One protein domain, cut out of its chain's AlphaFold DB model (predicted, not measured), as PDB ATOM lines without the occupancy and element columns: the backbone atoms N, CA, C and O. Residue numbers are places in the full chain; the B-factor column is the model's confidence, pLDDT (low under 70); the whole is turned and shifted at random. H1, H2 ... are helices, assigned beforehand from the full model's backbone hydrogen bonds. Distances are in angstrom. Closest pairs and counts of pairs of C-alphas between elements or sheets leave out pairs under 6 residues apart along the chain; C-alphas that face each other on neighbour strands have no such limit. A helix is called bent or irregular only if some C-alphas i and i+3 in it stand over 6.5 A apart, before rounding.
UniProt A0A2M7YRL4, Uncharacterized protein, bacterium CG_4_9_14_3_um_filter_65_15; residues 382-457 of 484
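AT A GLANCE: This is residues 382 to 457 of the 484 residues of an uncharacterized protein of bacterium CG_4_9_14_3_um_filter_65_15 (UniProt A0A2M7YRL4). H3 and H5 lie side by side as the core of a compact body, with short H2 and H4 near H3, while residues 382 to 390 of H1 stick out as an arm. The printed part has 76 residues with five named helices, H1 to H5, and no named strand: all helix. It is compact, radius of gyration of the C-alphas 12.7 A, spanning 41 by 25 by 18 A.

HOW THE PARTS SIT: Begin with H1, residues 382 to 398; its residues 395 to 398 alone touch H5, residues 441 to 457, closest at C-alphas 398 and 448, 6.3 A. H2, residues 401 to 406, and H4, residues 429 to 434, are close to but not clearly touching H3, residues 411 to 423. H3 touches H5 at a shallow tilt of 24 degrees, the same way, closest at C-alphas 423 and 455, 5.2 A. Every O i to N i+4 pair is within hydrogen-bond range in H1 to H4, 11 of 13 in H5.

IN THESE COORDINATES: Find C-alpha 382 at (50.227, 129.662, 8.514); H1 runs 24.4 A. H5, only just irregular with C-alphas 442 and 445 7.0 A apart, runs 26.0 A to C-alpha 457 at (51.942, 119.474, 28.688).

THE WHOLE: The printed part has no cut and no long link; pLDDT is under 70 in 18 residues.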
ATOM      1  N   GLY A 382      51.687 129.577   8.389       45.75
ATOM      2  CA  GLY A 382      50.227 129.662   8.514       45.75
ATOM      3  C   GLY A 382      49.631 128.827   9.660       45.75
ATOM      4  O   GLY A 382      48.760 129.323  10.368       45.75
ATOM      5  N   GLU A 383      50.137 127.619   9.939       46.59
ATOM      6  CA  GLU A 383      49.587 126.772  11.018       46.59
ATOM      7  C   GLU A 383      49.912 127.304  12.422       46.59
ATOM      8  O   GLU A 383      49.129 127.143  13.356       46.59
ATOM      9  N   ALA A 384      51.047 127.987  12.594       48.50
ATOM     10  CA  ALA A 384      51.406 128.591  13.876       48.50
ATOM     11  C   ALA A 384      50.491 129.779  14.225       48.50
ATOM     12  O   ALA A 384      50.125 129.964  15.390       48.50
ATOM     13  N   GLU A 385      50.096 130.568  13.223       48.88
ATOM     14  CA  GLU A 385      49.168 131.686  13.396       48.88
ATOM     15  C   GLU A 385      47.727 131.196  13.609       48.88
ATOM     16  O   GLU A 385      47.039 131.688  14.507       48.88
ATOM     17  N   GLU A 386      47.300 130.158  12.883       56.25
ATOM     18  CA  GLU A 386      46.003 129.505  13.093       56.25
ATOM     19  C   GLU A 386      45.904 128.838  14.471       56.25
ATOM     20  O   GLU A 386      44.900 129.014  15.168       56.25
ATOM     21  N   HIS A 387      46.962 128.166  14.935       55.66
ATOM     22  CA  HIS A 387      47.025 127.634  16.295       55.66
ATOM     23  C   HIS A 387      46.987 128.743  17.348       55.66
ATOM     24  O   HIS A 387      46.242 128.642  18.325       55.66
ATOM     25  N   ALA A 388      47.730 129.836  17.161       55.38
ATOM     26  CA  ALA A 388      47.683 130.968  18.085       55.38
ATOM     27  C   ALA A 388      46.282 131.605  18.144       55.38
ATOM     28  O   ALA A 388      45.812 131.969  19.226       55.38
ATOM     29  N   LEU A 389      45.599 131.718  17.002       61.50
ATOM     30  CA  LEU A 389      44.236 132.236  16.917       61.50
ATOM     31  C   LEU A 389      43.224 131.287  17.573       61.50
ATOM     32  O   LEU A 389      42.329 131.749  18.284       61.50
ATOM     33  N   PHE A 390      43.379 129.976  17.378       75.88
ATOM     34  CA  PHE A 390      42.569 128.951  18.032       75.88
ATOM     35  C   PHE A 390      42.664 129.057  19.559       75.88
ATOM     36  O   PHE A 390      41.637 129.142  20.235       75.88
ATOM     37  N   TRP A 391      43.880 129.152  20.105       73.06
ATOM     38  CA  TRP A 391      44.074 129.260  21.552       73.06
ATOM     39  C   TRP A 391      43.503 130.549  22.135       73.06
ATOM     40  O   TRP A 391      42.888 130.505  23.199       73.06
ATOM     41  N   ARG A 392      43.623 131.681  21.429       68.19
ATOM     42  CA  ARG A 392      42.982 132.938  21.854       68.19
ATOM     43  C   ARG A 392      41.468 132.803  21.920       68.19
ATOM     44  O   ARG A 392      40.891 133.128  22.948       68.19
ATOM     45  N   LYS A 393      40.839 132.262  20.869       77.88
ATOM     46  CA  LYS A 393      39.383 132.046  20.836       77.88
ATOM     47  C   LYS A 393      38.917 131.102  21.943       77.88
ATOM     48  O   LYS A 393      37.858 131.325  22.523       77.88
ATOM     49  N   LEU A 394      39.702 130.071  22.254       74.62
ATOM     50  CA  LEU A 394      39.405 129.172  23.363       74.62
ATOM     51  C   LEU A 394      39.500 129.900  24.711       74.62
ATOM     52  O   LEU A 394      38.565 129.815  25.495       74.62
ATOM     53  N   ILE A 395      40.569 130.660  24.965       76.94
ATOM     54  CA  ILE A 395      40.719 131.447  26.201       76.94
ATOM     55  C   ILE A 395      39.590 132.473  26.341       76.94
ATOM     56  O   ILE A 395      39.002 132.577  27.412       76.94
ATOM     57  N   ASP A 396      39.247 133.187  25.268       80.06
ATOM     58  CA  ASP A 396      38.166 134.176  25.277       80.06
ATOM     59  C   ASP A 396      36.806 133.517  25.573       80.06
ATOM     60  O   ASP A 396      35.997 134.071  26.316       80.06
ATOM     61  N   ARG A 397      36.566 132.298  25.063       89.31
ATOM     62  CA  ARG A 397      35.381 131.502  25.415       89.31
ATOM     63  C   ARG A 397      35.390 131.100  26.891       89.31
ATOM     64  O   ARG A 397      34.365 131.243  27.551       89.31
ATOM     65  N   LEU A 398      36.513 130.604  27.404       85.56
ATOM     66  CA  LEU A 398      36.641 130.133  28.787       85.56
ATOM     67  C   LEU A 398      36.589 131.278  29.814       85.56
ATOM     68  O   LEU A 398      36.165 131.056  30.938       85.56
ATOM     69  N   ASP A 399      36.982 132.499  29.444       89.00
ATOM     70  CA  ASP A 399      36.898 133.708  30.288       89.00
ATOM     71  C   ASP A 399      35.536 134.433  30.183       89.00
ATOM     72  O   ASP A 399      35.261 135.394  30.911       89.00
ATOM     73  N   SER A 400      34.666 133.985  29.273       90.69
ATOM     74  CA  SER A 400      33.393 134.652  29.005       90.69
ATOM     75  C   SER A 400      32.435 134.607  30.209       90.69
ATOM     76  O   SER A 400      32.434 133.640  30.981       90.69
ATOM     77  N   PRO A 401      31.570 135.628  30.374       92.38
ATOM     78  CA  PRO A 401      30.484 135.587  31.354       92.38
ATOM     79  C   PRO A 401      29.581 134.360  31.185       92.38
ATOM     80  O   PRO A 401      29.219 133.740  32.177       92.38
ATOM     81  N   ASP A 402      29.293 133.958  29.946       93.94
ATOM     82  CA  ASP A 402      28.434 132.806  29.659       93.94
ATOM     83  C   ASP A 402      29.042 131.500  30.183       93.94
ATOM     84  O   ASP A 402      28.344 130.685  30.782       93.94
ATOM     85  N   TYR A 403      30.357 131.310  30.011       92.94
ATOM     86  CA  TYR A 403      31.053 130.145  30.556       92.94
ATOM     87  C   TYR A 403      31.039 130.143  32.091       92.94
ATOM     88  O   TYR A 403      30.871 129.089  32.702       92.94
ATOM     89  N   TRP A 404      31.173 131.312  32.721       93.12
ATOM     90  CA  TRP A 404      31.068 131.467  34.175       93.12
ATOM     91  C   TRP A 404      29.672 131.111  34.707       93.12
ATOM     92  O   TRP A 404      29.560 130.327  35.650       93.12
ATOM     93  N   GLU A 405      28.614 131.633  34.086       96.12
ATOM     94  CA  GLU A 405      27.229 131.352  34.481       96.12
ATOM     95  C   GLU A 405      26.854 129.882  34.248       96.12
ATOM     96  O   GLU A 405      26.277 129.242  35.127       96.12
ATOM     97  N   ALA A 406      27.265 129.299  33.114       95.81
ATOM     98  CA  ALA A 406      27.052 127.880  32.816       95.81
ATOM     99  C   ALA A 406      27.697 126.943  33.853       95.81
ATOM    100  O   ALA A 406      27.241 125.817  34.045       95.81
ATOM    101  N   HIS A 407      28.726 127.425  34.553       95.31
ATOM    102  CA  HIS A 407      29.422 126.709  35.615       95.31
ATOM    103  C   HIS A 407      29.051 127.222  37.014       95.31
ATOM    104  O   HIS A 407      29.845 127.139  37.947       95.31
ATOM    105  N   GLY A 408      27.826 127.726  37.186       95.88
ATOM    106  CA  GLY A 408      27.237 128.014  38.496       95.88
ATOM    107  C   GLY A 408      27.571 129.389  39.073       95.88
ATOM    108  O   GLY A 408      27.269 129.638  40.242       95.88
ATOM    109  N   GLY A 409      28.199 130.274  38.295       93.19
ATOM    110  CA  GLY A 409      28.379 131.675  38.673       93.19
ATOM    111  C   GLY A 409      29.291 131.897  39.888       93.19
ATOM    112  O   GLY A 409      29.213 132.938  40.542       93.19
ATOM    113  N   ASN A 410      30.134 130.918  40.226       93.25
ATOM    114  CA  ASN A 410      31.045 130.963  41.367       93.25
ATOM    115  C   ASN A 410      32.393 130.295  41.042       93.25
ATOM    116  O   ASN A 410      32.523 129.565  40.058       93.25
ATOM    117  N   TRP A 411      33.409 130.558  41.869       91.06
ATOM    118  CA  TRP A 411      34.785 130.123  41.602       91.06
ATOM    119  C   TRP A 411      34.970 128.610  41.608       91.06
ATOM    120  O   TRP A 411      35.689 128.099  40.753       91.06
ATOM    121  N   ASP A 412      34.304 127.898  42.514       94.19
ATOM    122  CA  ASP A 412      34.419 126.443  42.614       94.19
ATOM    123  C   ASP A 412      33.842 125.767  41.371       94.19
ATOM    124  O   ASP A 412      34.463 124.871  40.791       94.19
ATOM    125  N   GLY A 413      32.677 126.235  40.920       94.19
ATOM    126  CA  GLY A 413      32.040 125.755  39.704       94.19
ATOM    127  C   GLY A 413      32.855 126.092  38.454       94.19
ATOM    128  O   GLY A 413      33.126 125.204  37.645       94.19
ATOM    129  N   PHE A 414      33.357 127.325  38.344       94.62
ATOM    130  CA  PHE A 414      34.237 127.752  37.254       94.62
ATOM    131  C   PHE A 414      35.521 126.917  37.159       94.62
ATOM    132  O   PHE A 414      35.845 126.401  36.090       94.62
ATOM    133  N   LEU A 415      36.238 126.740  38.275       90.25
ATOM    134  CA  LEU A 415      37.450 125.919  38.332       90.25
ATOM    135  C   LEU A 415      37.142 124.461  37.993       90.25
ATOM    136  O   LEU A 415      37.861 123.849  37.208       90.25
ATOM    137  N   THR A 416      36.049 123.915  38.526       94.38
ATOM    138  CA  THR A 416      35.612 122.550  38.209       94.38
ATOM    139  C   THR A 416      35.332 122.378  36.718       94.38
ATOM    140  O   THR A 416      35.775 121.386  36.136       94.38
ATOM    141  N   GLY A 417      34.670 123.355  36.091       91.56
ATOM    142  CA  GLY A 417      34.442 123.402  34.648       91.56
ATOM    143  C   GLY A 417      35.741 123.416  33.853       91.56
ATOM    144  O   GLY A 417      35.947 122.573  32.988       91.56
ATOM    145  N   LEU A 418      36.671 124.318  34.189       88.38
ATOM    146  CA  LEU A 418      37.972 124.393  33.513       88.38
ATOM    147  C   LEU A 418      38.772 123.087  33.619       88.38
ATOM    148  O   LEU A 418      39.368 122.657  32.637       88.38
ATOM    149  N   TYR A 419      38.793 122.439  34.786       89.62
ATOM    150  CA  TYR A 419      39.462 121.144  34.952       89.62
ATOM    151  C   TYR A 419      38.803 120.052  34.100       89.62
ATOM    152  O   TYR A 419      39.510 119.265  33.468       89.62
ATOM    153  N   ALA A 420      37.470 120.018  34.046       90.75
ATOM    154  CA  ALA A 420      36.745 119.046  33.236       90.75
ATOM    155  C   ALA A 420      37.025 119.244  31.738       90.75
ATOM    156  O   ALA A 420      37.445 118.300  31.070       90.75
ATOM    157  N   ASP A 421      36.879 120.471  31.239       87.00
ATOM    158  CA  ASP A 421      36.983 120.788  29.813       87.00
ATOM    159  C   ASP A 421      38.426 120.737  29.295       87.00
ATOM    160  O   ASP A 421      38.672 120.339  28.155       87.00
ATOM    161  N   LEU A 422      39.401 121.128  30.122       82.81
ATOM    162  CA  LEU A 422      40.804 121.199  29.709       82.81
ATOM    163  C   LEU A 422      41.573 119.928  30.056       82.81
ATOM    164  O   LEU A 422      42.341 119.446  29.226       82.81
ATOM    165  N   LEU A 423      41.384 119.378  31.257       80.50
ATOM    166  CA  LEU A 423      42.164 118.246  31.770       80.50
ATOM    167  C   LEU A 423      41.411 116.914  31.727       80.50
ATOM    168  O   LEU A 423      42.002 115.884  32.045       80.50
ATOM    169  N   GLY A 424      40.128 116.908  31.355       83.62
ATOM    170  CA  GLY A 424      39.322 115.687  31.278       83.62
ATOM    171  C   GLY A 424      39.048 115.044  32.640       83.62
ATOM    172  O   GLY A 424      38.747 113.853  32.707       83.62
ATOM    173  N   ARG A 425      39.181 115.795  33.742       90.00
ATOM    174  CA  ARG A 425      38.972 115.292  35.109       90.00
ATOM    175  C   ARG A 425      38.387 116.361  36.021       90.00
ATOM    176  O   ARG A 425      38.493 117.544  35.738       90.00
ATOM    177  N   ARG A 426      37.829 115.958  37.162       92.94
ATOM    178  CA  ARG A 426      37.448 116.902  38.228       92.94
ATOM    179  C   ARG A 426      38.669 117.268  39.091       92.94
ATOM    180  O   ARG A 426      39.554 116.418  39.258       92.94
ATOM    181  N   PRO A 427      38.748 118.498  39.625       86.94
ATOM    182  CA  PRO A 427      39.788 118.864  40.579       86.94
ATOM    183  C   PRO A 427      39.526 118.187  41.928       86.94
ATOM    184  O   PRO A 427      38.378 118.040  42.349       86.94
ATOM    185  N   ALA A 428      40.584 117.783  42.624       89.94
ATOM    186  CA  ALA A 428      40.483 117.357  44.014       89.94
ATOM    187  C   ALA A 428      40.275 118.574  44.936       89.94
ATOM    188  O   ALA A 428      40.702 119.685  44.621       89.94
ATOM    189  N   LEU A 429      39.676 118.367  46.114       88.81
ATOM    190  CA  LEU A 429      39.441 119.445  47.092       88.81
ATOM    191  C   LEU A 429      40.711 120.250  47.448       88.81
ATOM    192  O   LEU A 429      40.626 121.477  47.483       88.81
ATOM    193  N   PRO A 430      41.895 119.631  47.647       81.94
ATOM    194  CA  PRO A 430      43.120 120.394  47.891       81.94
ATOM    195  C   PRO A 430      43.564 121.245  46.694       81.94
ATOM    196  O   PRO A 430      44.171 122.291  46.893       81.94
ATOM    197  N   GLU A 431      43.264 120.823  45.460       79.56
ATOM    198  CA  GLU A 431      43.581 121.605  44.259       79.56
ATOM    199  C   GLU A 431      42.697 122.852  44.185       79.56
ATOM    200  O   GLU A 431      43.220 123.937  43.958       79.56
ATOM    201  N   LEU A 432      41.392 122.721  44.458       83.38
ATOM    202  CA  LEU A 432      40.479 123.866  44.561       83.38
ATOM    203  C   LEU A 432      40.922 124.841  45.658       83.38
ATOM    204  O   LEU A 432      40.990 126.038  45.413       83.38
ATOM    205  N   ALA A 433      41.305 124.334  46.832       79.75
ATOM    206  CA  ALA A 433      41.778 125.166  47.940       79.75
ATOM    207  C   ALA A 433      43.131 125.857  47.664       79.75
ATOM    208  O   ALA A 433      43.422 126.902  48.250       79.75
ATOM    209  N   ALA A 434      43.970 125.282  46.793       74.88
ATOM    210  CA  ALA A 434      45.246 125.871  46.386       74.88
ATOM    211  C   ALA A 434      45.063 127.070  45.441       74.88
ATOM    212  O   ALA A 434      45.901 127.978  45.416       74.88
ATOM    213  N   TRP A 435      43.956 127.110  44.695       72.00
ATOM    214  CA  TRP A 435      43.515 128.322  44.020       72.00
ATOM    215  C   TRP A 435      43.008 129.294  45.093       72.00
ATOM    216  O   TRP A 435      41.957 129.090  45.681       72.00
ATOM    217  N   SER A 436      43.830 130.305  45.399       57.00
ATOM    218  CA  SER A 436      43.633 131.339  46.435       57.00
ATOM    219  C   SER A 436      42.171 131.570  46.872       57.00
ATOM    220  O   SER A 436      41.326 131.824  46.018       57.00
ATOM    221  N   PRO A 437      41.855 131.673  48.179       59.88
ATOM    222  CA  PRO A 437      40.480 131.857  48.668       59.88
ATOM    223  C   PRO A 437      39.837 133.212  48.302       59.88
ATOM    224  O   PRO A 437      38.712 133.501  48.706       59.88
ATOM    225  N   ARG A 438      40.548 134.089  47.583       64.19
ATOM    226  CA  ARG A 438      40.066 135.406  47.143       64.19
ATOM    227  C   ARG A 438      40.407 135.645  45.680       64.19
ATOM    228  O   ARG A 438      41.235 136.496  45.360       64.19
ATOM    229  N   LEU A 439      39.792 134.866  44.799       76.56
ATOM    230  CA  LEU A 439      39.887 135.104  43.364       76.56
ATOM    231  C   LEU A 439      39.009 136.301  42.959       76.56
ATOM    232  O   LEU A 439      37.856 136.434  43.379       76.56
ATOM    233  N   HIS A 440      39.569 137.193  42.146       77.06
ATOM    234  CA  HIS A 440      38.889 138.352  41.564       77.06
ATOM    235  C   HIS A 440      38.507 138.080  40.110       77.06
ATOM    236  O   HIS A 440      39.233 137.384  39.411       77.06
ATOM    237  N   LEU A 441      37.400 138.658  39.622       71.19
ATOM    238  CA  LEU A 441      36.890 138.411  38.259       71.19
ATOM    239  C   LEU A 441      37.947 138.628  37.161       71.19
ATOM    240  O   LEU A 441      37.978 137.884  36.188       71.19
ATOM    241  N   ILE A 442      38.863 139.583  37.357       68.75
ATOM    242  CA  ILE A 442      39.977 139.881  36.435       68.75
ATOM    243  C   ILE A 442      40.956 138.692  36.295       68.75
ATOM    244  O   ILE A 442      41.688 138.595  35.315       68.75
ATOM    245  N   GLN A 443      40.972 137.760  37.252       76.62
ATOM    246  CA  GLN A 443      41.871 136.604  37.266       76.62
ATOM    247  C   GLN A 443      41.323 135.388  36.495       76.62
ATOM    248  O   GLN A 443      42.086 134.451  36.270       76.62
ATOM    249  N   ARG A 444      40.053 135.380  36.050       84.12
ATOM    250  CA  ARG A 444      39.443 134.238  35.330       84.12
ATOM    251  C   ARG A 444      40.248 133.834  34.094       84.12
ATOM    252  O   ARG A 444      40.650 132.675  33.981       84.12
ATOM    253  N   ARG A 445      40.578 134.806  33.240       82.12
ATOM    254  CA  ARG A 445      41.431 134.616  32.061       82.12
ATOM    255  C   ARG A 445      42.757 133.937  32.390       82.12
ATOM    256  O   ARG A 445      43.145 132.976  31.735       82.12
ATOM    257  N   GLN A 446      43.431 134.413  33.436       72.44
ATOM    258  CA  GLN A 446      44.741 133.900  33.843       72.44
ATOM    259  C   GLN A 446      44.654 132.437  34.294       72.44
ATOM    260  O   GLN A 446      45.549 131.647  34.007       72.44
ATOM    261  N   ILE A 447      43.567 132.054  34.967       76.75
ATOM    262  CA  ILE A 447      43.336 130.675  35.413       76.75
ATOM    263  C   ILE A 447      43.065 129.751  34.219       76.75
ATOM    264  O   ILE A 447      43.673 128.683  34.130       76.75
ATOM    265  N   ALA A 448      42.206 130.171  33.282       74.75
ATOM    266  CA  ALA A 448      41.936 129.419  32.056       74.75
ATOM    267  C   ALA A 448      43.224 129.183  31.245       74.75
ATOM    268  O   ALA A 448      43.488 128.064  30.807       74.75
ATOM    269  N   GLU A 449      44.074 130.206  31.128       74.56
ATOM    270  CA  GLU A 449      45.384 130.116  30.474       74.56
ATOM    271  C   GLU A 449      46.332 129.115  31.156       74.56
ATOM    272  O   GLU A 449      47.041 128.369  30.474       74.56
ATOM    273  N   VAL A 450      46.353 129.068  32.494       72.62
ATOM    274  CA  VAL A 450      47.197 128.124  33.248       72.62
ATOM    275  C   VAL A 450      46.735 126.682  33.048       72.62
ATOM    276  O   VAL A 450      47.560 125.822  32.731       72.62
ATOM    277  N   LEU A 451      45.437 126.401  33.200       71.62
ATOM    278  CA  LEU A 451      44.905 125.038  33.073       71.62
ATOM    279  C   LEU A 451      44.997 124.511  31.639       71.62
ATOM    280  O   LEU A 451      45.302 123.336  31.433       71.62
ATOM    281  N   LEU A 452      44.826 125.387  30.649       71.12
ATOM    282  CA  LEU A 452      44.962 125.035  29.241       71.12
ATOM    283  C   LEU A 452      46.401 124.638  28.901       71.12
ATOM    284  O   LEU A 452      46.646 123.682  28.173       71.12
ATOM    285  N   ARG A 453      47.383 125.341  29.462       61.47
ATOM    286  CA  ARG A 453      48.788 124.961  29.292       61.47
ATOM    287  C   ARG A 453      49.089 123.617  29.949       61.47
ATOM    288  O   ARG A 453      49.815 122.807  29.378       61.47
ATOM    289  N   HIS A 454      48.521 123.379  31.129       64.75
ATOM    290  CA  HIS A 454      48.686 122.119  31.843       64.75
ATOM    291  C   HIS A 454      48.123 120.939  31.035       64.75
ATOM    292  O   HIS A 454      48.733 119.873  31.021       64.75
ATOM    293  N   SER A 455      47.018 121.125  30.304       69.31
ATOM    294  CA  SER A 455      46.467 120.069  29.447       69.31
ATOM    295  C   SER A 455      47.354 119.736  28.253       69.31
ATOM    296  O   SER A 455      47.492 118.566  27.904       69.31
ATOM    297  N   LEU A 456      47.999 120.741  27.658       67.44
ATOM    298  CA  LEU A 456      48.932 120.553  26.548       67.44
ATOM    299  C   LEU A 456      50.199 119.809  26.982       67.44
ATOM    300  O   LEU A 456      50.590 118.848  26.331       67.44
ATOM    301  N   GLN A 457      50.769 120.165  28.137       64.75
ATOM    302  CA  GLN A 457      51.942 119.474  28.688       64.75
ATOM    303  C   GLN A 457      51.686 117.986  28.965       64.75
ATOM    304  O   GLN A 457      52.586 117.167  28.808       64.75
TER     305      GLN A 457